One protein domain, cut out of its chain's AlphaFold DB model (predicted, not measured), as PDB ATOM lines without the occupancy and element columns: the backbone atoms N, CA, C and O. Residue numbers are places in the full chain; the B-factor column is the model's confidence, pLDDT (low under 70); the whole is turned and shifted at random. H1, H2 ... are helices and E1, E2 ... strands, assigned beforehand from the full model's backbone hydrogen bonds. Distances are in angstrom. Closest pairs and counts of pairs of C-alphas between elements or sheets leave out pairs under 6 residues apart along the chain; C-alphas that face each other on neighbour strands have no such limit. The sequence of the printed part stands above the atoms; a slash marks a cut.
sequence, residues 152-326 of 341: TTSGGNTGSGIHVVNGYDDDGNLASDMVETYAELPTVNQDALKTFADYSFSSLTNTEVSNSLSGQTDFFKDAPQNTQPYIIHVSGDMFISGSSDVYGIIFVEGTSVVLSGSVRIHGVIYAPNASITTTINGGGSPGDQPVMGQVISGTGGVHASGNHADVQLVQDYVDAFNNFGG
ATOM      1  N   THR A 152     169.021 130.480  93.927       96.31
ATOM      2  CA  THR A 152     169.531 131.530  93.048       96.31
ATOM      3  C   THR A 152     168.369 132.102  92.254       96.31
ATOM      4  O   THR A 152     167.616 131.368  91.619       96.31
ATOM      5  N   THR A 153     168.180 133.416  92.256       95.75
ATOM      6  CA  THR A 153     167.104 134.017  91.462       95.75
ATOM      7  C   THR A 153     167.482 135.351  90.842       95.75
ATOM      8  O   THR A 153     168.348 136.045  91.359       95.75
ATOM      9  N   SER A 154     166.837 135.732  89.737       95.06
ATOM     10  CA  SER A 154     166.896 137.102  89.210       95.06
ATOM     11  C   SER A 154     165.676 137.960  89.557       95.06
ATOM     12  O   SER A 154     165.603 139.134  89.191       95.06
ATOM     13  N   GLY A 155     164.709 137.384  90.275       92.88
ATOM     14  CA  GLY A 155     163.545 138.070  90.826       92.88
ATOM     15  C   GLY A 155     163.612 138.218  92.346       92.88
ATOM     16  O   GLY A 155     164.636 137.996  92.983       92.88
ATOM     17  N   GLY A 156     162.495 138.613  92.955       91.94
ATOM     18  CA  GLY A 156     162.414 138.725  94.412       91.94
ATOM     19  C   GLY A 156     162.273 137.364  95.096       91.94
ATOM     20  O   GLY A 156     161.534 136.508  94.623       91.94
ATOM     21  N   ASN A 157     162.900 137.190  96.260       92.00
ATOM     22  CA  ASN A 157     162.491 136.167  97.221       92.00
ATOM     23  C   ASN A 157     161.335 136.721  98.066       92.00
ATOM     24  O   ASN A 157     161.527 137.624  98.884       92.00
ATOM     25  N   THR A 158     160.122 136.237  97.817       90.69
ATOM     26  CA  THR A 158     158.889 136.734  98.441       90.69
ATOM     27  C   THR A 158     158.104 135.595  99.084       90.69
ATOM     28  O   THR A 158     158.449 134.425  98.946       90.69
ATOM     29  N   GLY A 159     157.009 135.915  99.764       84.62
ATOM     30  CA  GLY A 159     156.047 134.916 100.205       84.62
ATOM     31  C   GLY A 159     154.774 135.539 100.758       84.62
ATOM     32  O   GLY A 159     154.570 136.755 100.697       84.62
ATOM     33  N   SER A 160     153.875 134.698 101.261       77.69
ATOM     34  CA  SER A 160     152.633 135.166 101.882       77.69
ATOM     35  C   SER A 160     152.920 135.803 103.247       77.69
ATOM     36  O   SER A 160     153.439 135.153 104.150       77.69
ATOM     37  N   GLY A 161     152.581 137.081 103.438       72.25
ATOM     38  CA  GLY A 161     152.834 137.785 104.700       72.25
ATOM     39  C   GLY A 161     154.321 138.084 104.926       72.25
ATOM     40  O   GLY A 161     154.925 138.788 104.126       72.25
ATOM     41  N   ILE A 162     154.888 137.604 106.040       64.38
ATOM     42  CA  ILE A 162     156.325 137.750 106.368       64.38
ATOM     43  C   ILE A 162     157.167 136.541 105.936       64.38
ATOM     44  O   ILE A 162     158.366 136.510 106.199       64.38
ATOM     45  N   HIS A 163     156.537 135.526 105.341       78.75
ATOM     46  CA  HIS A 163     157.219 134.309 104.924       78.75
ATOM     47  C   HIS A 163     158.038 134.573 103.658       78.75
ATOM     48  O   HIS A 163     157.602 135.302 102.772       78.75
ATOM     49  N   VAL A 164     159.221 133.974 103.589       85.81
ATOM     50  CA  VAL A 164     160.119 133.954 102.428       85.81
ATOM     51  C   VAL A 164     160.672 132.542 102.290       85.81
ATOM     52  O   VAL A 164     160.547 131.743 103.222       85.81
ATOM     53  N   VAL A 165     161.272 132.232 101.143       87.75
ATOM     54  CA  VAL A 165     162.011 130.978 100.985       87.75
ATOM     55  C   VAL A 165     163.312 131.095 101.771       87.75
ATOM     56  O   VAL A 165     164.070 132.044 101.554       87.75
ATOM     57  N   ASN A 166     163.566 130.162 102.688       90.19
ATOM     58  CA  ASN A 166     164.845 130.084 103.389       90.19
ATOM     59  C   ASN A 166     165.774 129.083 102.702       90.19
ATOM     60  O   ASN A 166     165.320 128.046 102.219       90.19
ATOM     61  N   GLY A 167     167.071 129.387 102.702       90.56
ATOM     62  CA  GLY A 167     168.120 128.506 102.201       90.56
ATOM     63  C   GLY A 167     168.892 127.860 103.347       90.56
ATOM     64  O   GLY A 167     169.327 128.551 104.270       90.56
ATOM     65  N   TYR A 168     169.068 126.547 103.280       93.12
ATOM     66  CA  TYR A 168     169.924 125.783 104.181       93.12
ATOM     67  C   TYR A 168     171.157 125.293 103.421       93.12
ATOM     68  O   TYR A 168     171.059 124.990 102.231       93.12
ATOM     69  N   ASP A 169     172.301 125.232 104.096       93.44
ATOM     70  CA  ASP A 169     173.522 124.636 103.548       93.44
ATOM     71  C   ASP A 169     173.424 123.099 103.463       93.44
ATOM     72  O   ASP A 169     172.416 122.500 103.847       93.44
ATOM     73  N   ASP A 170     174.473 122.461 102.938       93.56
ATOM     74  CA  ASP A 170     174.542 121.003 102.745       93.56
ATOM     75  C   ASP A 170     174.410 120.221 104.068       93.56
ATOM     76  O   ASP A 170     173.788 119.161 104.125       93.56
ATOM     77  N   ASP A 171     174.886 120.817 105.166       92.12
ATOM     78  CA  ASP A 171     174.791 120.279 106.525       92.12
ATOM     79  C   ASP A 171     173.403 120.503 107.169       92.12
ATOM     80  O   ASP A 171     173.149 120.056 108.295       92.12
ATOM     81  N   GLY A 172     172.486 121.191 106.479       89.44
ATOM     82  CA  GLY A 172     171.135 121.487 106.953       89.44
ATOM     83  C   GLY A 172     171.059 122.657 107.936       89.44
ATOM     84  O   GLY A 172     170.101 122.748 108.710       89.44
ATOM     85  N   ASN A 173     172.038 123.565 107.931       92.31
ATOM     86  CA  ASN A 173     172.017 124.791 108.726       92.31
ATOM     87  C   ASN A 173     171.442 125.956 107.918       92.31
ATOM     88  O   ASN A 173     171.805 126.188 106.770       92.31
ATOM     89  N   LEU A 174     170.560 126.735 108.546       91.38
ATOM     90  CA  LEU A 174     170.021 127.954 107.950       91.38
ATOM     91  C   LEU A 174     171.143 128.986 107.766       91.38
ATOM     92  O   LEU A 174     171.767 129.390 108.752       91.38
ATOM     93  N   ALA A 175     171.338 129.468 106.539       91.38
ATOM     94  CA  ALA A 175     172.395 130.420 106.225       91.38
ATOM     95  C   ALA A 175     171.899 131.526 105.277       91.38
ATOM     96  O   ALA A 175     171.148 131.293 104.332       91.38
ATOM     97  N   SER A 176     172.271 132.777 105.567       87.38
ATOM     98  CA  SER A 176     171.747 133.955 104.856       87.38
ATOM     99  C   SER A 176     172.303 134.128 103.443       87.38
ATOM    100  O   SER A 176     171.723 134.862 102.651       87.38
ATOM    101  N   ASP A 177     173.434 133.495 103.151       91.50
ATOM    102  CA  ASP A 177     174.098 133.437 101.848       91.50
ATOM    103  C   ASP A 177     173.592 132.278 100.973       91.50
ATOM    104  O   ASP A 177     173.958 132.189  99.810       91.50
ATOM    105  N   MET A 178     172.699 131.423 101.481       94.12
ATOM    106  CA  MET A 178     172.090 130.337 100.698       94.12
ATOM    107  C   MET A 178     170.905 130.790  99.839       94.12
ATOM    108  O   MET A 178     170.334 129.978  99.110       94.12
ATOM    109  N   VAL A 179     170.522 132.067  99.915       93.88
ATOM    110  CA  VAL A 179     169.530 132.671  99.022       93.88
ATOM    111  C   VAL A 179     170.113 133.924  98.395       93.88
ATOM    112  O   VAL A 179     170.247 134.958  99.048       93.88
ATOM    113  N   GLU A 180     170.421 133.836  97.108       94.50
ATOM    114  CA  GLU A 180     171.063 134.909  96.364       94.50
ATOM    115  C   GLU A 180     170.167 135.438  95.249       94.50
ATOM    116  O   GLU A 180     169.461 134.702  94.555       94.50
ATOM    117  N   THR A 181     170.209 136.758  95.076       93.81
ATOM    118  CA  THR A 181     169.508 137.449  93.999       93.81
ATOM    119  C   THR A 181     170.511 138.151  93.099       93.81
ATOM    120  O   THR A 181     171.230 139.049  93.540       93.81
ATOM    121  N   TYR A 182     170.528 137.762  91.830       91.50
ATOM    122  CA  TYR A 182     171.416 138.292  90.805       91.50
ATOM    123  C   TYR A 182     170.652 139.153  89.798       91.50
ATOM    124  O   TYR A 182     169.443 139.039  89.644       91.50
ATOM    125  N   ALA A 183     171.355 140.029  89.079       89.62
ATOM    126  CA  ALA A 183     170.749 140.748  87.956       89.62
ATOM    127  C   ALA A 183     170.530 139.823  86.743       89.62
ATOM    128  O   ALA A 183     169.534 139.949  86.036       89.62
ATOM    129  N   GLU A 184     171.455 138.887  86.535       89.06
ATOM    130  CA  GLU A 184     171.427 137.876  85.484       89.06
ATOM    131  C   GLU A 184     171.705 136.512  86.115       89.06
ATOM    132  O   GLU A 184     172.486 136.411  87.060       89.06
ATOM    133  N   LEU A 185     171.033 135.472  85.623       92.31
ATOM    134  CA  LEU A 185     171.226 134.115  86.123       92.31
ATOM    135  C   LEU A 185     172.541 133.501  85.617       92.31
ATOM    136  O   LEU A 185     173.058 133.941  84.587       92.31
ATOM    137  N   PRO A 186     173.043 132.456  86.300       88.62
ATOM    138  CA  PRO A 186     174.168 131.653  85.839       88.62
ATOM    139  C   PRO A 186     174.054 131.234  84.375       88.62
ATOM    140  O   PRO A 186     172.974 130.888  83.888       88.62
ATOM    141  N   THR A 187     175.191 131.219  83.679       86.75
ATOM    142  CA  THR A 187     175.236 130.707  82.307       86.75
ATOM    143  C   THR A 187     175.183 129.184  82.346       86.75
ATOM    144  O   THR A 187     176.114 128.533  82.814       86.75
ATOM    145  N   VAL A 188     174.089 128.631  81.832       91.00
ATOM    146  CA  VAL A 188     173.851 127.189  81.710       91.00
ATOM    147  C   VAL A 188     173.555 126.882  80.248       91.00
ATOM    148  O   VAL A 188     172.729 127.547  79.615       91.00
ATOM    149  N   ASN A 189     174.210 125.863  79.706       90.75
ATOM    150  CA  ASN A 189     173.943 125.347  78.376       90.75
ATOM    151  C   ASN A 189     172.615 124.577  78.369       90.75
ATOM    152  O   ASN A 189     172.538 123.384  78.659       90.75
ATOM    153  N   GLN A 190     171.543 125.289  78.042       90.31
ATOM    154  CA  GLN A 190     170.190 124.734  78.034       90.31
ATOM    155  C   GLN A 190     170.025 123.633  76.982       90.31
ATOM    156  O   GLN A 190     169.293 122.672  77.208       90.31
ATOM    157  N   ASP A 191     170.740 123.739  75.860       86.56
ATOM    158  CA  ASP A 191     170.703 122.742  74.792       86.56
ATOM    159  C   ASP A 191     171.346 121.422  75.233       86.56
ATOM    160  O   ASP A 191     170.863 120.347  74.864       86.56
ATOM    161  N   ALA A 192     172.374 121.480  76.088       86.00
ATOM    162  CA  ALA A 192     172.932 120.292  76.731       86.00
ATOM    163  C   ALA A 192     171.886 119.602  77.615       86.00
ATOM    164  O   ALA A 192     171.638 118.409  77.446       86.00
ATOM    165  N   LEU A 193     171.210 120.354  78.493       89.50
ATOM    166  CA  LEU A 193     170.178 119.799  79.377       89.50
ATOM    167  C   LEU A 193     169.017 119.168  78.600       89.50
ATOM    168  O   LEU A 193     168.553 118.095  78.979       89.50
ATOM    169  N   LYS A 194     168.578 119.783  77.494       87.38
ATOM    170  CA  LYS A 194     167.571 119.184  76.597       87.38
ATOM    171  C   LYS A 194     168.075 117.889  75.982       87.38
ATOM    172  O   LYS A 194     167.379 116.882  75.998       87.38
ATOM    173  N   THR A 195     169.304 117.902  75.477       83.50
ATOM    174  CA  THR A 195     169.882 116.740  74.794       83.50
ATOM    175  C   THR A 195     170.086 115.550  75.736       83.50
ATOM    176  O   THR A 195     169.931 114.396  75.334       83.50
ATOM    177  N   PHE A 196     170.420 115.811  77.000       86.19
ATOM    178  CA  PHE A 196     170.573 114.769  78.012       86.19
ATOM    179  C   PHE A 196     169.265 114.379  78.708       86.19
ATOM    180  O   PHE A 196     169.289 113.476  79.544       86.19
ATOM    181  N   ALA A 197     168.138 115.015  78.374       90.00
ATOM    182  CA  ALA A 197     166.860 114.731  79.005       90.00
ATOM    183  C   ALA A 197     166.412 113.284  78.753       90.00
ATOM    184  O   ALA A 197     166.328 112.807  77.619       90.00
ATOM    185  N   ASP A 198     166.078 112.595  79.838       88.75
ATOM    186  CA  ASP A 198     165.466 111.267  79.815       88.75
ATOM    187  C   ASP A 198     163.962 111.346  79.607       88.75
ATOM    188  O   ASP A 198     163.351 110.467  79.002       88.75
ATOM    189  N   TYR A 199     163.366 112.415  80.135       90.38
ATOM    190  CA  TYR A 199     161.942 112.677  80.054       90.38
ATOM    191  C   TYR A 199     161.732 114.084  79.533       90.38
ATOM    192  O   TYR A 199     162.333 115.031  80.032       90.38
ATOM    193  N   SER A 200     160.859 114.218  78.543       91.06
ATOM    194  CA  SER A 200     160.473 115.504  77.970       91.06
ATOM    195  C   SER A 200     158.956 115.647  78.014       91.06
ATOM    196  O   SER A 200     158.234 114.780  77.517       91.06
ATOM    197  N   PHE A 201     158.468 116.742  78.594       92.88
ATOM    198  CA  PHE A 201     157.039 117.017  78.747       92.88
ATOM    199  C   PHE A 201     156.674 118.403  78.215       92.88
ATOM    200  O   PHE A 201     157.412 119.368  78.393       92.88
ATOM    201  N   SER A 202     155.484 118.536  77.622       93.62
ATOM    202  CA  SER A 202     154.928 119.852  77.268       93.62
ATOM    203  C   SER A 202     154.480 120.653  78.491       93.62
ATOM    204  O   SER A 202     154.406 121.874  78.452       93.62
ATOM    205  N   SER A 203     154.138 119.960  79.571       95.38
ATOM    206  CA  SER A 203     153.896 120.501  80.904       95.38
ATOM    207  C   SER A 203     154.066 119.350  81.887       95.38
ATOM    208  O   SER A 203     153.697 118.219  81.571       95.38
ATOM    209  N   LEU A 204     154.644 119.623  83.052       96.88
ATOM    210  CA  LEU A 204     154.845 118.612  84.085       96.88
ATOM    211  C   LEU A 204     153.762 118.756  85.149       96.88
ATOM    212  O   LEU A 204     153.819 119.667  85.977       96.88
ATOM    213  N   THR A 205     152.775 117.862  85.122       97.06
ATOM    214  CA  THR A 205     151.701 117.790  86.117       97.06
ATOM    215  C   THR A 205     151.737 116.466  86.879       97.06
ATOM    216  O   THR A 205     152.545 115.580  86.599       97.06
ATOM    217  N   ASN A 206     150.826 116.286  87.840       95.50
ATOM    218  CA  ASN A 206     150.714 115.026  88.588       95.50
ATOM    219  C   ASN A 206     150.500 113.806  87.685       95.50
ATOM    220  O   ASN A 206     150.881 112.705  88.067       95.50
ATOM    221  N   THR A 207     149.877 113.987  86.516       95.56
ATOM    222  CA  THR A 207     149.641 112.897  85.565       95.56
ATOM    223  C   THR A 207     150.949 112.393  84.964       95.56
ATOM    224  O   THR A 207     151.183 111.184  84.954       95.56
ATOM    225  N   GLU A 208     151.820 113.290  84.506       94.94
ATOM    226  CA  GLU A 208     153.139 112.928  83.985       94.94
ATOM    227  C   GLU A 208     154.011 112.318  85.088       94.94
ATOM    228  O   GLU A 208     154.621 111.269  84.877       94.94
ATOM    229  N   VAL A 209     153.986 112.898  86.295       94.81
ATOM    230  CA  VAL A 209     154.693 112.345  87.462       94.81
ATOM    231  C   VAL A 209     154.243 110.907  87.738       94.81
ATOM    232  O   VAL A 209     155.078 110.005  87.822       94.81
ATOM    233  N   SER A 210     152.933 110.645  87.811       94.06
ATOM    234  CA  SER A 210     152.425 109.301  88.111       94.06
ATOM    235  C   SER A 210     152.706 108.289  87.004       94.06
ATOM    236  O   SER A 210     152.987 107.124  87.295       94.06
ATOM    237  N   ASN A 211     152.620 108.715  85.743       93.81
ATOM    238  CA  ASN A 211     152.710 107.813  84.595       93.81
ATOM    239  C   ASN A 211     154.152 107.507  84.187       93.81
ATOM    240  O   ASN A 211     154.415 106.409  83.697       93.81
ATOM    241  N   SER A 212     155.063 108.467  84.357       91.31
ATOM    242  CA  SER A 212     156.401 108.407  83.761       91.31
ATOM    243  C   SER A 212     157.536 108.482  84.778       91.31
ATOM    244  O   SER A 212     158.601 107.934  84.504       91.31
ATOM    245  N   LEU A 213     157.323 109.106  85.943       92.44
ATOM    246  CA  LEU A 213     158.383 109.339  86.937       92.44
ATOM    247  C   LEU A 213     158.227 108.496  88.215       92.44
ATOM    248  O   LEU A 213     159.165 108.392  88.991       92.44
ATOM    249  N   SER A 214     157.084 107.838  88.426       88.12
ATOM    250  CA  SER A 214     156.769 107.104  89.669       88.12
ATOM    251  C   SER A 214     157.700 105.933  90.011       88.12
ATOM    252  O   SER A 214     157.697 105.463  91.146       88.12
ATOM    253  N   GLY A 215     158.485 105.445  89.046       84.38
ATOM    254  CA  GLY A 215     159.508 104.419  89.262       84.38
ATOM    255  C   GLY A 215     160.874 104.961  89.692       84.38
ATOM    256  O   GLY A 215     161.750 104.164  90.018       84.38
ATOM    257  N   GLN A 216     161.071 106.283  89.675       90.25
ATOM    258  CA  GLN A 216     162.313 106.922  90.105       90.25
ATOM    259  C   GLN A 216     162.315 107.049  91.622       90.25
ATOM    260  O   GLN A 216     161.386 107.599  92.213       90.25
ATOM    261  N   THR A 217     163.362 106.529  92.249       90.75
ATOM    262  CA  THR A 217     163.513 106.536  93.710       90.75
ATOM    263  C   THR A 217     164.792 107.222  94.169       90.75
ATOM    264  O   THR A 217     165.081 107.215  95.360       90.75
ATOM    265  N   ASP A 218     165.589 107.733  93.233       92.44
ATOM    266  CA  ASP A 218     166.883 108.350  93.495       92.44
ATOM    267  C   ASP A 218     167.198 109.381  92.402       92.44
ATOM    268  O   ASP A 218     166.656 109.311  91.296       92.44
ATOM    269  N   PHE A 219     168.070 110.337  92.716       93.38
ATOM    270  CA  PHE A 219     168.552 111.366  91.796       93.38
ATOM    271  C   PHE A 219     169.429 110.771  90.688       93.38
ATOM    272  O   PHE A 219     169.325 111.186  89.530       93.38
ATOM    273  N   PHE A 220     170.261 109.779  91.022       92.12
ATOM    274  CA  PHE A 220     171.143 109.091  90.078       92.12
ATOM    275  C   PHE A 220     170.523 107.788  89.548       92.12
ATOM    276  O   PHE A 220     169.914 107.024  90.293       92.12
ATOM    277  N   LYS A 221     170.729 107.496  88.258       84.88
ATOM    278  CA  LYS A 221     170.212 106.285  87.584       84.88
ATOM    279  C   LYS A 221     170.943 105.012  88.000       84.88
ATOM    280  O   LYS A 221     170.334 103.965  88.198       84.88
ATOM    281  N   ASP A 222     172.263 105.115  88.114       71.62
ATOM    282  CA  ASP A 222     173.166 103.969  88.200       71.62
ATOM    283  C   ASP A 222     173.779 103.845  89.593       71.62
ATOM    284  O   ASP A 222     175.001 103.832  89.756       71.62
ATOM    285  N   ALA A 223     172.945 103.751  90.628       60.88
ATOM    286  CA  ALA A 223     173.439 103.448  91.965       60.88
ATOM    287  C   ALA A 223     174.137 102.067  91.975       60.88
ATOM    288  O   ALA A 223     173.565 101.082  91.496       60.88
ATOM    289  N   PRO A 224     175.371 101.938  92.509       57.16
ATOM    290  CA  PRO A 224     176.114 102.908  93.322       57.16
ATOM    291  C   PRO A 224     177.183 103.716  92.561       57.16
ATOM    292  O   PRO A 224     177.981 104.397  93.198       57.16
ATOM    293  N   GLN A 225     177.286 103.591  91.233       63.62
ATOM    294  CA  GLN A 225     178.270 104.360  90.467       63.62
ATOM    295  C   GLN A 225     177.949 105.863  90.467       63.62
ATOM    296  O   GLN A 225     178.883 106.653  90.391       63.62
ATOM    297  N   ASN A 226     176.671 106.243  90.626       65.25
ATOM    298  CA  ASN A 226     176.195 107.619  90.844       65.25
ATOM    299  C   ASN A 226     176.772 108.640  89.848       65.25
ATOM    300  O   ASN A 226     177.086 109.771  90.200       65.25
ATOM    301  N   THR A 227     176.942 108.233  88.591       71.75
ATOM    302  CA  THR A 227     177.598 109.063  87.574       71.75
ATOM    303  C   THR A 227     176.619 109.853  86.714       71.75
ATOM    304  O   THR A 227     177.016 110.859  86.130       71.75
ATOM    305  N   GLN A 228     175.356 109.421  86.616       84.25
ATOM    306  CA  GLN A 228     174.376 110.038  85.727       84.25
ATOM    307  C   GLN A 228     173.071 110.384  86.461       84.25
ATOM    308  O   GLN A 228     172.399 109.472  86.957       84.25
ATOM    309  N   PRO A 229     172.691 111.672  86.528       91.38
ATOM    310  CA  PRO A 229     171.417 112.091  87.089       91.38
ATOM    311  C   PRO A 229     170.272 111.785  86.122       91.38
ATOM    312  O   PRO A 229     170.471 111.734  84.904       91.38
ATOM    313  N   TYR A 230     169.059 111.627  86.648       93.12
ATOM    314  CA  TYR A 230     167.856 111.800  85.836       93.12
ATOM    315  C   TYR A 230     167.740 113.260  85.399       93.12
ATOM    316  O   TYR A 230     167.897 114.167  86.217       93.12
ATOM    317  N   ILE A 231     167.463 113.493  84.116       93.50
ATOM    318  CA  ILE A 231     167.231 114.838  83.582       93.50
ATOM    319  C   ILE A 231     165.821 114.896  83.001       93.50
ATOM    320  O   ILE A 231     165.428 114.078  82.166       93.50
ATOM    321  N   ILE A 232     165.046 115.869  83.468       95.44
ATOM    322  CA  ILE A 232     163.652 116.092  83.102       95.44
ATOM    323  C   ILE A 232     163.556 117.456  82.433       95.44
ATOM    324  O   ILE A 232     163.829 118.487  83.046       95.44
ATOM    325  N   HIS A 233     163.128 117.467  81.178       95.25
ATOM    326  CA  HIS A 233     162.856 118.674  80.415       95.25
ATOM    327  C   HIS A 233     161.352 118.958  80.371       95.25
ATOM    328  O   HIS A 233     160.535 118.082  80.084       95.25
ATOM    329  N   VAL A 234     160.979 120.201  80.658       96.44
ATOM    330  CA  VAL A 234     159.602 120.690  80.606       96.44
ATOM    331  C   VAL A 234     159.569 121.926  79.713       96.44
ATOM    332  O   VAL A 234     160.047 122.992  80.101       96.44
ATOM    333  N   SER A 235     159.011 121.796  78.509       94.56
ATOM    334  CA  SER A 235     158.977 122.903  77.538       94.56
ATOM    335  C   SER A 235     157.934 123.974  77.872       94.56
ATOM    336  O   SER A 235     158.044 125.111  77.421       94.56
ATOM    337  N   GLY A 236     156.925 123.623  78.675       95.88
ATOM    338  CA  GLY A 236     155.952 124.549  79.249       95.88
ATOM    339  C   GLY A 236     156.105 124.685  80.760       95.88
ATOM    340  O   GLY A 236     157.200 124.601  81.307       95.88
ATOM    341  N   ASP A 237     154.988 124.911  81.445       97.69
ATOM    342  CA  ASP A 237     154.967 125.139  82.890       97.69
ATOM    343  C   ASP A 237     154.970 123.828  83.701       97.69
ATOM    344  O   ASP A 237     154.542 122.763  83.229       97.69
ATOM    345  N   MET A 238     155.392 123.928  84.963       97.75
ATOM    346  CA  MET A 238     155.427 122.828  85.932       97.75
ATOM    347  C   MET A 238     154.419 123.072  87.063       97.75
ATOM    348  O   MET A 238     154.515 124.065  87.786       97.75
ATOM    349  N   PHE A 239     153.475 122.146  87.250       96.56
ATOM    350  CA  PHE A 239     152.404 122.219  88.248       96.56
ATOM    351  C   PHE A 239     152.227 120.880  88.968       96.56
ATOM    352  O   PHE A 239     151.406 120.046  88.577       96.56
ATOM    353  N   ILE A 240     152.966 120.680  90.057       95.31
ATOM    354  CA  ILE A 240     152.894 119.446  90.845       95.31
ATOM    355  C   ILE A 240     152.170 119.733  92.157       95.31
ATOM    356  O   ILE A 240     152.433 120.728  92.836       95.31
ATOM    357  N   SER A 241     151.234 118.865  92.528       92.62
ATOM    358  CA  SER A 241     150.454 118.992  93.750       92.62
ATOM    359  C   SER A 241     150.205 117.659  94.448       92.62
ATOM    360  O   SER A 241     150.074 116.626  93.804       92.62
ATOM    361  N   GLY A 242     149.950 117.698  95.752       89.38
ATOM    362  CA  GLY A 242     149.547 116.516  96.514       89.38
ATOM    363  C   GLY A 242     150.722 115.957  97.299       89.38
ATOM    364  O   GLY A 242     151.314 116.697  98.072       89.38
ATOM    365  N   SER A 243     151.026 114.671  97.147       89.56
ATOM    366  CA  SER A 243     152.139 114.003  97.834       89.56
ATOM    367  C   SER A 243     152.898 113.196  96.794       89.56
ATOM    368  O   SER A 243     152.448 112.124  96.386       89.56
ATOM    369  N   SER A 244     153.986 113.755  96.288       89.75
ATOM    370  CA  SER A 244     154.789 113.137  95.238       89.75
ATOM    371  C   SER A 244     156.237 113.533  95.420       89.75
ATOM    372  O   SER A 244     156.511 114.694  95.720       89.75
ATOM    373  N   ASP A 245     157.121 112.574  95.191       92.31
ATOM    374  CA  ASP A 245     158.558 112.779  95.184       92.31
ATOM    375  C   ASP A 245     159.025 112.764  93.726       92.31
ATOM    376  O   ASP A 245     158.607 111.905  92.945       92.31
ATOM    377  N   VAL A 246     159.843 113.739  93.344       95.56
ATOM    378  CA  VAL A 246     160.440 113.826  92.006       95.56
ATOM    379  C   VAL A 246     161.942 113.970  92.157       95.56
ATOM    380  O   VAL A 246     162.410 114.744  92.992       95.56
ATOM    381  N   TYR A 247     162.683 113.236  91.337       96.31
ATOM    382  CA  TYR A 247     164.131 113.138  91.419       96.31
ATOM    383  C   TYR A 247     164.773 113.630  90.123       96.31
ATOM    384  O   TYR A 247     164.251 113.384  89.035       96.31
ATOM    385  N   GLY A 248     165.914 114.307  90.240       96.06
ATOM    386  CA  GLY A 248     166.748 114.679  89.096       96.06
ATOM    387  C   GLY A 248     166.895 116.179  88.860       96.06
ATOM    388  O   GLY A 248     166.458 117.025  89.641       96.06
ATOM    389  N   ILE A 249     167.551 116.511  87.755       96.94
ATOM    390  CA  ILE A 249     167.665 117.875  87.246       96.94
ATOM    391  C   ILE A 249     166.402 118.177  86.442       96.94
ATOM    392  O   ILE A 249     166.139 117.537  85.428       96.94
ATOM    393  N   ILE A 250     165.630 119.163  86.876       97.94
ATOM    394  CA  ILE A 250     164.372 119.569  86.259       97.94
ATOM    395  C   ILE A 250     164.588 120.913  85.571       97.94
ATOM    396  O   ILE A 250     164.643 121.956  86.222       97.94
ATOM    397  N   PHE A 251     164.696 120.891  84.247       97.31
ATOM    398  CA  PHE A 251     164.785 122.090  83.426       97.31
ATOM    399  C   PHE A 251     163.396 122.500  82.929       97.31
ATOM    400  O   PHE A 251     162.771 121.782  82.148       97.31
ATOM    401  N   VAL A 252     162.927 123.671  83.364       97.88
ATOM    402  CA  VAL A 252     161.618 124.230  83.012       97.88
ATOM    403  C   VAL A 252     161.791 125.487  82.159       97.88
ATOM    404  O   VAL A 252     162.319 126.500  82.616       97.88
ATOM    405  N   GLU A 253     161.311 125.439  80.918       96.06
ATOM    406  CA  GLU A 253     161.301 126.591  80.003       96.06
ATOM    407  C   GLU A 253     160.067 127.478  80.162       96.06
ATOM    408  O   GLU A 253     160.060 128.611  79.674       96.06
ATOM    409  N   GLY A 254     159.033 126.965  80.829       96.38
ATOM    410  CA  GLY A 254     157.814 127.692  81.130       96.38
ATOM    411  C   GLY A 254     158.026 128.940  81.977       96.38
ATOM    412  O   GLY A 254     159.092 129.238  82.514       96.38
ATOM    413  N   THR A 255     156.933 129.675  82.121       97.62
ATOM    414  CA  THR A 255     156.887 130.941  82.857       97.62
ATOM    415  C   THR A 255     156.530 130.758  84.329       97.62
ATOM    416  O   THR A 255     156.687 131.698  85.116       97.62
ATOM    417  N   SER A 256     156.036 129.568  84.694       96.94
ATOM    418  CA  SER A 256     155.581 129.238  86.041       96.94
ATOM    419  C   SER A 256     156.061 127.863  86.504       96.94
ATOM    420  O   SER A 256     155.933 126.860  85.800       96.94
ATOM    421  N   VAL A 257     156.538 127.820  87.747       97.19
ATOM    422  CA  VAL A 257     156.791 126.588  88.503       97.19
ATOM    423  C   VAL A 257     155.977 126.656  89.783       97.19
ATOM    424  O   VAL A 257     156.087 127.626  90.532       97.19
ATOM    425  N   VAL A 258     155.147 125.651  90.047       95.75
ATOM    426  CA  VAL A 258     154.329 125.591  91.261       95.75
ATOM    427  C   VAL A 258     154.399 124.199  91.867       95.75
ATOM    428  O   VAL A 258     153.947 123.217  91.275       95.75
ATOM    429  N   LEU A 259     154.900 124.144  93.096       94.06
ATOM    430  CA  LEU A 259     154.864 122.967  93.955       94.06
ATOM    431  C   LEU A 259     153.787 123.185  95.013       94.06
ATOM    432  O   LEU A 259     153.780 124.224  95.664       94.06
ATOM    433  N   SER A 260     152.857 122.242  95.178       89.94
ATOM    434  CA  SER A 260     151.703 122.367  96.081       89.94
ATOM    435  C   SER A 260     151.493 121.148  96.975       89.94
ATOM    436  O   SER A 260     151.613 120.014  96.533       89.94
ATOM    437  N   GLY A 261     151.064 121.353  98.219       87.69
ATOM    438  CA  GLY A 261     150.869 120.247  99.163       87.69
ATOM    439  C   GLY A 261     152.194 119.782  99.769       87.69
ATOM    440  O   GLY A 261     152.995 120.610 100.182       87.69
ATOM    441  N   SER A 262     152.405 118.472  99.835       87.56
ATOM    442  CA  SER A 262     153.588 117.810 100.397       87.56
ATOM    443  C   SER A 262     154.512 117.255  99.307       87.56
ATOM    444  O   SER A 262     155.082 116.181  99.470       87.56
ATOM    445  N   VAL A 263     154.620 117.942  98.168       90.56
ATOM    446  CA  VAL A 263     155.555 117.563  97.099       90.56
ATOM    447  C   VAL A 263     156.993 117.695  97.601       90.56
ATOM    448  O   VAL A 263     157.301 118.620  98.365       90.56
ATOM    449  N   ARG A 264     157.856 116.770  97.181       91.81
ATOM    450  CA  ARG A 264     159.297 116.803  97.428       91.81
ATOM    451  C   ARG A 264     160.047 116.716  96.113       91.81
ATOM    452  O   ARG A 264     159.737 115.890  95.258       91.81
ATOM    453  N   ILE A 265     161.034 117.582  95.964       95.06
ATOM    454  CA  ILE A 265     161.973 117.555  94.855       95.06
ATOM    455  C   ILE A 265     163.341 117.219  95.425       95.06
ATOM    456  O   ILE A 265     163.852 117.945  96.274       95.06
ATOM    457  N   HIS A 266     163.927 116.132  94.950       95.56
ATOM    458  CA  HIS A 266     165.295 115.736  95.248       95.56
ATOM    459  C   HIS A 266     166.134 115.994  93.999       95.56
ATOM    460  O   HIS A 266     166.202 115.156  93.100       95.56
ATOM    461  N   GLY A 267     166.711 117.190  93.908       96.69
ATOM    462  CA  GLY A 267     167.492 117.608  92.753       96.69
ATOM    463  C   GLY A 267     167.470 119.110  92.501       96.69
ATOM    464  O   GLY A 267     167.192 119.914  93.392       96.69
ATOM    465  N   VAL A 268     167.792 119.494  91.268       97.69
ATOM    466  CA  VAL A 268     167.934 120.899  90.869       97.69
ATOM    467  C   VAL A 268     166.746 121.316  90.017       97.69
ATOM    468  O   VAL A 268     166.505 120.726  88.970       97.69
ATOM    469  N   ILE A 269     166.024 122.356  90.427       97.88
ATOM    470  CA  ILE A 269     165.048 123.042  89.580       97.88
ATOM    471  C   ILE A 269     165.762 124.197  88.893       97.88
ATOM    472  O   ILE A 269     166.120 125.180  89.538       97.88
ATOM    473  N   TYR A 270     165.918 124.105  87.579       97.75
ATOM    474  CA  TYR A 270     166.425 125.182  86.741       97.75
ATOM    475  C   TYR A 270     165.278 125.747  85.899       97.75
ATOM    476  O   TYR A 270     164.820 125.124  84.945       97.75
ATOM    477  N   ALA A 271     164.784 126.925  86.273       97.50
ATOM    478  CA  ALA A 271     163.646 127.593  85.646       97.50
ATOM    479  C   ALA A 271     164.005 129.044  85.267       97.50
ATOM    480  O   ALA A 271     163.450 129.999  85.825       97.50
ATOM    481  N   PRO A 272     164.950 129.246  84.329       95.94
ATOM    482  CA  PRO A 272     165.498 130.568  84.015       95.94
ATOM    483  C   PRO A 272     164.459 131.529  83.427       95.94
ATOM    484  O   PRO A 272     164.574 132.744  83.581       95.94
ATOM    485  N   ASN A 273     163.421 130.985  82.788       95.56
ATOM    486  CA  ASN A 273     162.355 131.739  82.134       95.56
ATOM    487  C   ASN A 273     161.117 131.925  83.021       95.56
ATOM    488  O   ASN A 273     160.120 132.486  82.559       95.56
ATOM    489  N   ALA A 274     161.164 131.488  84.286       95.69
ATOM    490  CA  ALA A 274     160.066 131.656  85.229       95.69
ATOM    491  C   ALA A 274     159.867 133.144  85.564       95.69
ATOM    492  O   ALA A 274     160.411 133.676  86.529       95.69
ATOM    493  N   SER A 275     159.109 133.842  84.721       94.94
ATOM    494  CA  SER A 275     158.869 135.280  84.822       94.94
ATOM    495  C   SER A 275     157.634 135.625  85.652       94.94
ATOM    496  O   SER A 275     157.467 136.784  86.024       94.94
ATOM    497  N   ILE A 276     156.747 134.652  85.898       91.94
ATOM    498  CA  ILE A 276     155.518 134.849  86.676       91.94
ATOM    499  C   ILE A 276     155.751 134.447  88.127       91.94
ATOM    500  O   ILE A 276     155.563 135.272  89.016       91.94
ATOM    501  N   THR A 277     156.123 133.188  88.371       85.81
ATOM    502  CA  THR A 277     156.396 132.702  89.727       85.81
ATOM    503  C   THR A 277     157.169 131.387  89.725       85.81
ATOM    504  O   THR A 277     156.918 130.503  88.900       85.81
ATOM    505  N   THR A 278     158.039 131.216  90.715       93.62
ATOM    506  CA  THR A 278     158.452 129.903  91.216       93.62
ATOM    507  C   THR A 278     157.899 129.743  92.626       93.62
ATOM    508  O   THR A 278     158.515 130.140  93.611       93.62
ATOM    509  N   THR A 279     156.690 129.199  92.722       93.56
ATOM    510  CA  THR A 279     155.986 129.012  93.987       93.56
ATOM    511  C   THR A 279     156.377 127.686  94.626       93.56
ATOM    512  O   THR A 279     156.088 126.617  94.085       93.56
ATOM    513  N   ILE A 280     156.968 127.759  95.815       91.56
ATOM    514  CA  ILE A 280     157.291 126.600  96.644       91.56
ATOM    515  C   ILE A 280     156.306 126.586  97.804       91.56
ATOM    516  O   ILE A 280     156.339 127.461  98.673       91.56
ATOM    517  N   ASN A 281     155.403 125.604  97.814       87.81
ATOM    518  CA  ASN A 281     154.491 125.432  98.934       87.81
ATOM    519  C   ASN A 281     155.085 124.470  99.958       87.81
ATOM    520  O   ASN A 281     155.308 123.295  99.675       87.81
ATOM    521  N   GLY A 282     155.287 124.975 101.169       71.38
ATOM    522  CA  GLY A 282     155.680 124.173 102.313       71.38
ATOM    523  C   GLY A 282     154.502 123.414 102.903       71.38
ATOM    524  O   GLY A 282     153.671 124.012 103.591       71.38
ATOM    525  N   GLY A 283     154.440 122.105 102.670       64.25
ATOM    526  CA  GLY A 283     153.557 121.188 103.388       64.25
ATOM    527  C   GLY A 283     154.363 120.261 104.289       64.25
ATOM    528  O   GLY A 283     155.199 119.510 103.789       64.25
ATOM    529  N   GLY A 284     154.116 120.289 105.602       64.50
ATOM    530  CA  GLY A 284     154.750 119.356 106.539       64.50
ATOM    531  C   GLY A 284     155.112 119.946 107.897       64.50
ATOM    532  O   GLY A 284     154.642 121.022 108.276       64.50
ATOM    533  N   SER A 285     155.923 119.179 108.628       64.06
ATOM    534  CA  SER A 285     156.518 119.577 109.905       64.06
ATOM    535  C   SER A 285     157.787 120.411 109.661       64.06
ATOM    536  O   SER A 285     158.375 120.318 108.584       64.06
ATOM    537  N   PRO A 286     158.247 121.202 110.647       62.06
ATOM    538  CA  PRO A 286     159.546 121.864 110.566       62.06
ATOM    539  C   PRO A 286     160.657 120.831 110.318       62.06
ATOM    540  O   PRO A 286     160.783 119.890 111.101       62.06
ATOM    541  N   GLY A 287     161.439 121.007 109.249       65.00
ATOM    542  CA  GLY A 287     162.530 120.103 108.862       65.00
ATOM    543  C   GLY A 287     162.284 119.278 107.596       65.00
ATOM    544  O   GLY A 287     163.207 118.610 107.155       65.00
ATOM    545  N   ASP A 288     161.092 119.350 106.995       75.31
ATOM    546  CA  ASP A 288     160.845 118.759 105.679       75.31
ATOM    547  C   ASP A 288     160.918 119.841 104.590       75.31
ATOM    548  O   ASP A 288     159.915 120.502 104.295       75.31
ATOM    549  N   GLN A 289     162.090 120.040 103.988       84.44
ATOM    550  CA  GLN A 289     162.249 120.986 102.884       84.44
ATOM    551  C   GLN A 289     161.542 120.448 101.626       84.44
ATOM    552  O   GLN A 289     161.820 119.324 101.197       84.44
ATOM    553  N   PRO A 290     160.632 121.218 100.994       89.38
ATOM    554  CA  PRO A 290     160.025 120.832  99.721       89.38
ATOM    555  C   PRO A 290     161.039 120.581  98.604       89.38
ATOM    556  O   PRO A 290     160.735 119.836  97.675       89.38
ATOM    557  N   VAL A 291     162.221 121.195  98.686       94.00
ATOM    558  CA  VAL A 291     163.315 120.977  97.740       94.00
ATOM    559  C   VAL A 291     164.600 120.659  98.504       94.00
ATOM    560  O   VAL A 291     165.071 121.462  99.309       94.00
ATOM    561  N   MET A 292     165.167 119.491  98.217       94.38
ATOM    562  CA  MET A 292     166.511 119.071  98.601       94.38
ATOM    563  C   MET A 292     167.392 119.106  97.349       94.38
ATOM    564  O   MET A 292     167.305 118.223  96.498       94.38
ATOM    565  N   GLY A 293     168.202 120.148  97.218       95.75
ATOM    566  CA  GLY A 293     169.048 120.444  96.072       95.75
ATOM    567  C   GLY A 293     169.106 121.946  95.839       95.75
ATOM    568  O   GLY A 293     169.449 122.700  96.741       95.75
ATOM    569  N   GLN A 294     168.774 122.407  94.639       97.12
ATOM    570  CA  GLN A 294     168.892 123.825  94.299       97.12
ATOM    571  C   GLN A 294     167.684 124.315  93.506       97.12
ATOM    572  O   GLN A 294     167.120 123.585  92.694       97.12
ATOM    573  N   VAL A 295     167.304 125.575  93.713       97.38
ATOM    574  CA  VAL A 295     166.311 126.273  92.890       97.38
ATOM    575  C   VAL A 295     166.963 127.474  92.219       97.38
ATOM    576  O   VAL A 295     167.377 128.415  92.888       97.38
ATOM    577  N   ILE A 296     167.005 127.462  90.891       97.06
ATOM    578  CA  ILE A 296     167.448 128.574  90.053       97.06
ATOM    579  C   ILE A 296     166.221 129.117  89.315       97.06
ATOM    580  O   ILE A 296     165.635 128.411  88.495       97.06
ATOM    581  N   SER A 297     165.815 130.353  89.598       96.81
ATOM    582  CA  SER A 297     164.562 130.922  89.080       96.81
ATOM    583  C   SER A 297     164.744 132.283  88.416       96.81
ATOM    584  O   SER A 297     165.479 133.138  88.909       96.81
ATOM    585  N   GLY A 298     164.033 132.495  87.309       95.75
ATOM    586  CA  GLY A 298     163.998 133.745  86.556       95.75
ATOM    587  C   GLY A 298     163.435 134.958  87.307       95.75
ATOM    588  O   GLY A 298     163.321 135.010  88.533       95.75
ATOM    589  N   THR A 299     163.051 135.973  86.533       95.69
ATOM    590  CA  THR A 299     162.658 137.295  87.049       95.69
ATOM    591  C   THR A 299     161.366 137.290  87.867       95.69
ATOM    592  O   THR A 299     161.088 138.260  88.571       95.69
ATOM    593  N   GLY A 300     160.561 136.229  87.767       92.69
ATOM    594  CA  GLY A 300     159.375 136.020  88.599       92.69
ATOM    595  C   GLY A 300     159.729 135.774  90.063       92.69
ATOM    596  O   GLY A 300     158.884 135.969  90.935       92.69
ATOM    597  N   GLY A 301     160.986 135.425  90.340       93.88
ATOM    598  CA  GLY A 301     161.455 135.200  91.691       93.88
ATOM    599  C   GLY A 301     160.998 133.864  92.257       93.88
ATOM    600  O   GLY A 301     160.293 133.078  91.616       93.88
ATOM    601  N   VAL A 302     161.359 133.644  93.516       94.50
ATOM    602  CA  VAL A 302     160.826 132.536  94.304       94.50
ATOM    603  C   VAL A 302     159.772 133.054  95.276       94.50
ATOM    604  O   VAL A 302     159.929 134.106  95.902       94.50
ATOM    605  N   HIS A 303     158.672 132.320  95.388       93.81
ATOM    606  CA  HIS A 303     157.552 132.670  96.244       93.81
ATOM    607  C   HIS A 303     157.263 131.543  97.232       93.81
ATOM    608  O   HIS A 303     156.812 130.460  96.856       93.81
ATOM    609  N   ALA A 304     157.479 131.814  98.512       90.31
ATOM    610  CA  ALA A 304     157.108 130.928  99.600       90.31
ATOM    611  C   ALA A 304     155.613 131.032  99.910       90.31
ATOM    612  O   ALA A 304     155.092 132.108 100.226       90.31
ATOM    613  N   SER A 305     154.918 129.898  99.928       83.88
ATOM    614  CA  SER A 305     153.578 129.834 100.511       83.88
ATOM    615  C   SER A 305     153.436 128.640 101.463       83.88
ATOM    616  O   SER A 305     154.070 127.602 101.291       83.88
ATOM    617  N   GLY A 306     152.651 128.791 102.532       76.94
ATOM    618  CA  GLY A 306     152.591 127.804 103.618       76.94
ATOM    619  C   GLY A 306     153.681 127.989 104.684       76.94
ATOM    620  O   GLY A 306     154.347 129.019 104.731       76.94
ATOM    621  N   ASN A 307     153.816 127.009 105.584       72.06
ATOM    622  CA  ASN A 307     154.588 127.175 106.826       72.06
ATOM    623  C   ASN A 307     156.088 126.839 106.698       72.06
ATOM    624  O   ASN A 307     156.851 127.271 107.556       72.06
ATOM    625  N   HIS A 308     156.507 126.107 105.653       77.44
ATOM    626  CA  HIS A 308     157.871 125.559 105.499       77.44
ATOM    627  C   HIS A 308     158.313 125.486 104.029       77.44
ATOM    628  O   HIS A 308     158.521 124.410 103.477       77.44
ATOM    629  N   ALA A 309     158.348 126.629 103.348       85.75
ATOM    630  CA  ALA A 309     158.751 126.725 101.945       85.75
ATOM    631  C   ALA A 309     160.273 126.890 101.827       85.75
ATOM    632  O   ALA A 309     160.754 127.896 101.319       85.75
ATOM    633  N   ASP A 310     161.013 125.927 102.365       89.69
ATOM    634  CA  ASP A 310     162.464 126.000 102.509       89.69
ATOM    635  C   ASP A 310     163.179 125.167 101.434       89.69
ATOM    636  O   ASP A 310     162.631 124.192 100.916       89.69
ATOM    637  N   VAL A 311     164.415 125.537 101.109       93.31
ATOM    638  CA  VAL A 311     165.286 124.773 100.209       93.31
ATOM    639  C   VAL A 311     166.566 124.438 100.954       93.31
ATOM    640  O   VAL A 311     167.185 125.322 101.545       93.31
ATOM    641  N   GLN A 312     166.964 123.171 100.937       94.56
ATOM    642  CA  GLN A 312     168.262 122.741 101.451       94.56
ATOM    643  C   GLN A 312     169.182 122.425 100.286       94.56
ATOM    644  O   GLN A 312     168.805 121.623  99.436       94.56
ATOM    645  N   LEU A 313     170.369 123.027 100.270       96.06
ATOM    646  CA  LEU A 313     171.418 122.704  99.314       96.06
ATOM    647  C   LEU A 313     171.793 121.223  99.423       96.06
ATOM    648  O   LEU A 313     171.927 120.697 100.521       96.06
ATOM    649  N   VAL A 314     171.983 120.570  98.280       95.81
ATOM    650  CA  VAL A 314     172.662 119.271  98.203       95.81
ATOM    651  C   VAL A 314     173.768 119.413  97.168       95.81
ATOM    652  O   VAL A 314     173.476 119.545  95.975       95.81
ATOM    653  N   GLN A 315     175.021 119.440  97.621       94.31
ATOM    654  CA  GLN A 315     176.177 119.749  96.769       94.31
ATOM    655  C   GLN A 315     176.320 118.757  95.616       94.31
ATOM    656  O   GLN A 315     176.451 119.190  94.475       94.31
ATOM    657  N   ASP A 316     176.152 117.458  95.878       93.12
ATOM    658  CA  ASP A 316     176.226 116.407  94.854       93.12
ATOM    659  C   ASP A 316     175.252 116.648  93.682       93.12
ATOM    660  O   ASP A 316     175.551 116.332  92.526       93.12
ATOM    661  N   TYR A 317     174.077 117.228  93.953       95.25
ATOM    662  CA  TYR A 317     173.084 117.522  92.916       95.25
ATOM    663  C   TYR A 317     173.475 118.751  92.092       95.25
ATOM    664  O   TYR A 317     173.250 118.771  90.879       95.25
ATOM    665  N   VAL A 318     174.079 119.756  92.732       94.44
ATOM    666  CA  VAL A 318     174.593 120.957  92.057       94.44
ATOM    667  C   VAL A 318     175.836 120.629  91.230       94.44
ATOM    668  O   VAL A 318     175.941 121.098  90.103       94.44
ATOM    669  N   ASP A 319     176.719 119.757  91.717       92.25
ATOM    670  CA  ASP A 319     177.874 119.263  90.959       92.25
ATOM    671  C   ASP A 319     177.434 118.529  89.690       92.25
ATOM    672  O   ASP A 319     177.944 118.789  88.595       92.25
ATOM    673  N   ALA A 320     176.431 117.655  89.804       91.12
ATOM    674  CA  ALA A 320     175.837 116.999  88.646       91.12
ATOM    675  C   ALA A 320     175.193 118.017  87.689       91.12
ATOM    676  O   ALA A 320     175.387 117.931  86.477       91.12
ATOM    677  N   PHE A 321     174.463 119.007  88.207       93.69
ATOM    678  CA  PHE A 321     173.891 120.069  87.380       93.69
ATOM    679  C   PHE A 321     174.956 120.867  86.632       93.69
ATOM    680  O   PHE A 321     174.816 121.079  85.430       93.69
ATOM    681  N   ASN A 322     176.034 121.258  87.306       91.81
ATOM    682  CA  ASN A 322     177.130 122.001  86.705       91.81
ATOM    683  C   ASN A 322     177.828 121.176  85.620       91.81
ATOM    684  O   ASN A 322     178.031 121.678  84.517       91.81
ATOM    685  N   ASN A 323     178.077 119.889  85.853       88.62
ATOM    686  CA  ASN A 323     178.658 119.013  84.836       88.62
ATOM    687  C   ASN A 323     177.757 118.903  83.583       88.62
ATOM    688  O   ASN A 323     178.196 119.136  82.460       88.62
ATOM    689  N   PHE A 324     176.461 118.614  83.753       86.38
ATOM    690  CA  PHE A 324     175.541 118.390  82.622       86.38
ATOM    691  C   PHE A 324     175.008 119.672  81.967       86.38
ATOM    692  O   PHE A 324     174.636 119.654  80.793       86.38
ATOM    693  N   GLY A 325     174.984 120.783  82.699       82.00
ATOM    694  CA  GLY A 325     174.644 122.115  82.202       82.00
ATOM    695  C   GLY A 325     175.807 122.816  81.494       82.00
ATOM    696  O   GLY A 325     175.677 123.980  81.115       82.00
ATOM    697  N   GLY A 326     176.941 122.135  81.344       83.06
ATOM    698  CA  GLY A 326     178.151 122.629  80.711       83.06
ATOM    699  C   GLY A 326     178.191 122.524  79.181       83.06
ATOM    700  O   GLY A 326     177.188 122.279  78.507       83.06
TER     701      GLY A 326
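What this domain is: This is residues 152 to 326 of the 341 residues of a protein of Desulfotignum phosphitoxidans DSM 13687 (UniProt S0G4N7). The chain is wound as a short solenoid of stacked turns, in which two five-stranded parallel sheets stand face to face with their planes nearly parallel. H3 and H1 cover the side of the sheet E3 E4 E6 E8 E10 that is turned away from the other sheet, and H2 sits at the end of the stack where E3 and E5 are the edge strands; E1 and E2 are at the other end. The printed part has 175 residues, with three named helices and eleven named strands in the order E1 E2 H1 E3 H2 E4 E5 E6 E7 E8 E9 E10 E11 H3. The sheets run E1 E11 E9 E7 E5 and E3 E4 E6 E8 E10; the class is mixed, helices and strands, with under half of the residues in named elements. The whole is compact, with a radius of gyration of the C-alphas of 14.5 A and spans of 40 by 33 by 32 A.

How they stand to each other: One sheet runs E1, residues 157 to 159, E11, 302 to 306, E9, 277 to 282, E7, 256 to 261, and E5, 238 to 242, all parallel. Within hydrogen-bond range across its pairs are, for instance, N 158 and O 302 at 2.9 A, N 303 and O 278 at 2.8 A, N 257 and O 277 at 2.9 A, and N 258 and O 238 at 2.8 A. E2, residues 179 to 181, pairs with no named strand; its C-alpha closest to E1 is that of Thr 181, 7.8 A from that of Asn 157. The other sheet, twisted, runs E3, residues 199 to 201, E4, 231 to 234, E6, 245 to 252, E8, 264 to 271, and E10, 291 to 297, all parallel, with N 201 and O 233 at 2.9 A and N 232 and O 249, N 250 and O 268, and N 269 and O 294 each at 2.8 A. E6 bends by 87 degrees at residue 248 and E8 by 89 degrees at residue 267. The two sheets form a sandwich, two sheets face to face, their facing parts 10.9 A centre to centre and their strands at 32 degrees. The chain changes sheet at each link from E4 to E5 through E10 to E11. H3, residues 315 to 324, is over E6 and E8 at a height over the sheet of 9.1 A and runs slantwise to the strands, at 41 degrees to E8 on the local plane; its closest C-alphas to E8 are those of Tyr 317 and Gly 267, 5.6 A apart. H1, residues 190 to 195, is on the same face at 9.1 A, over E4 and only just not over E6, with 2 of its 6 C-alphas falling on E6; it runs across the strands, at 67 degrees to E4 on the local plane. This makes two layers, helices on one face of a sheet. H2, residues 206 to 213, is over none of that sheet's strands and only grazes the other sheet, with C-alphas 206 and 240 5.4 A apart. E3, H2 and E4 make a strand-helix-strand unit, two parallel neighbour strands with a helix between, with a right-handed crossover. In H1, H2 and H3 every O i to N i+4 pair is within hydrogen-bond range.

Where its parts are: E1, residues 157 to 159, begins with C-alpha 157 at (162.491, 136.167, 97.221); E2 is residues 179 to 181, H1 190 to 195, E3 199 to 201, H2 206 to 213 and E4 231 to 234. E5, 238 to 242, is 13.7 A long; E6, 245 to 252, is 17.0 A, with C-alpha 245 at (158.558, 112.779, 95.184); E7, 256 to 261, and E8, 264 to 271, are 16.6 A each. E9, 277 to 282, is 15.2 A, E10, 291 to 297, 13.2 A, and E11, 302 to 306, 13.3 A. H3, 315 to 324, is 14.2 A and ends with C-alpha 324 at (175.541, 118.390, 82.622).

The domain as a whole: The C-alphas farthest apart, of Gly 161 and Gln 225, are 44.3 A apart. The printed part has no cut. The links E1 to E2 and H2 to E4 are long. The mean pLDDT of the printed part is 89.8; residue 162, residues 223 to 226 and residues 283 to 287 are under 70.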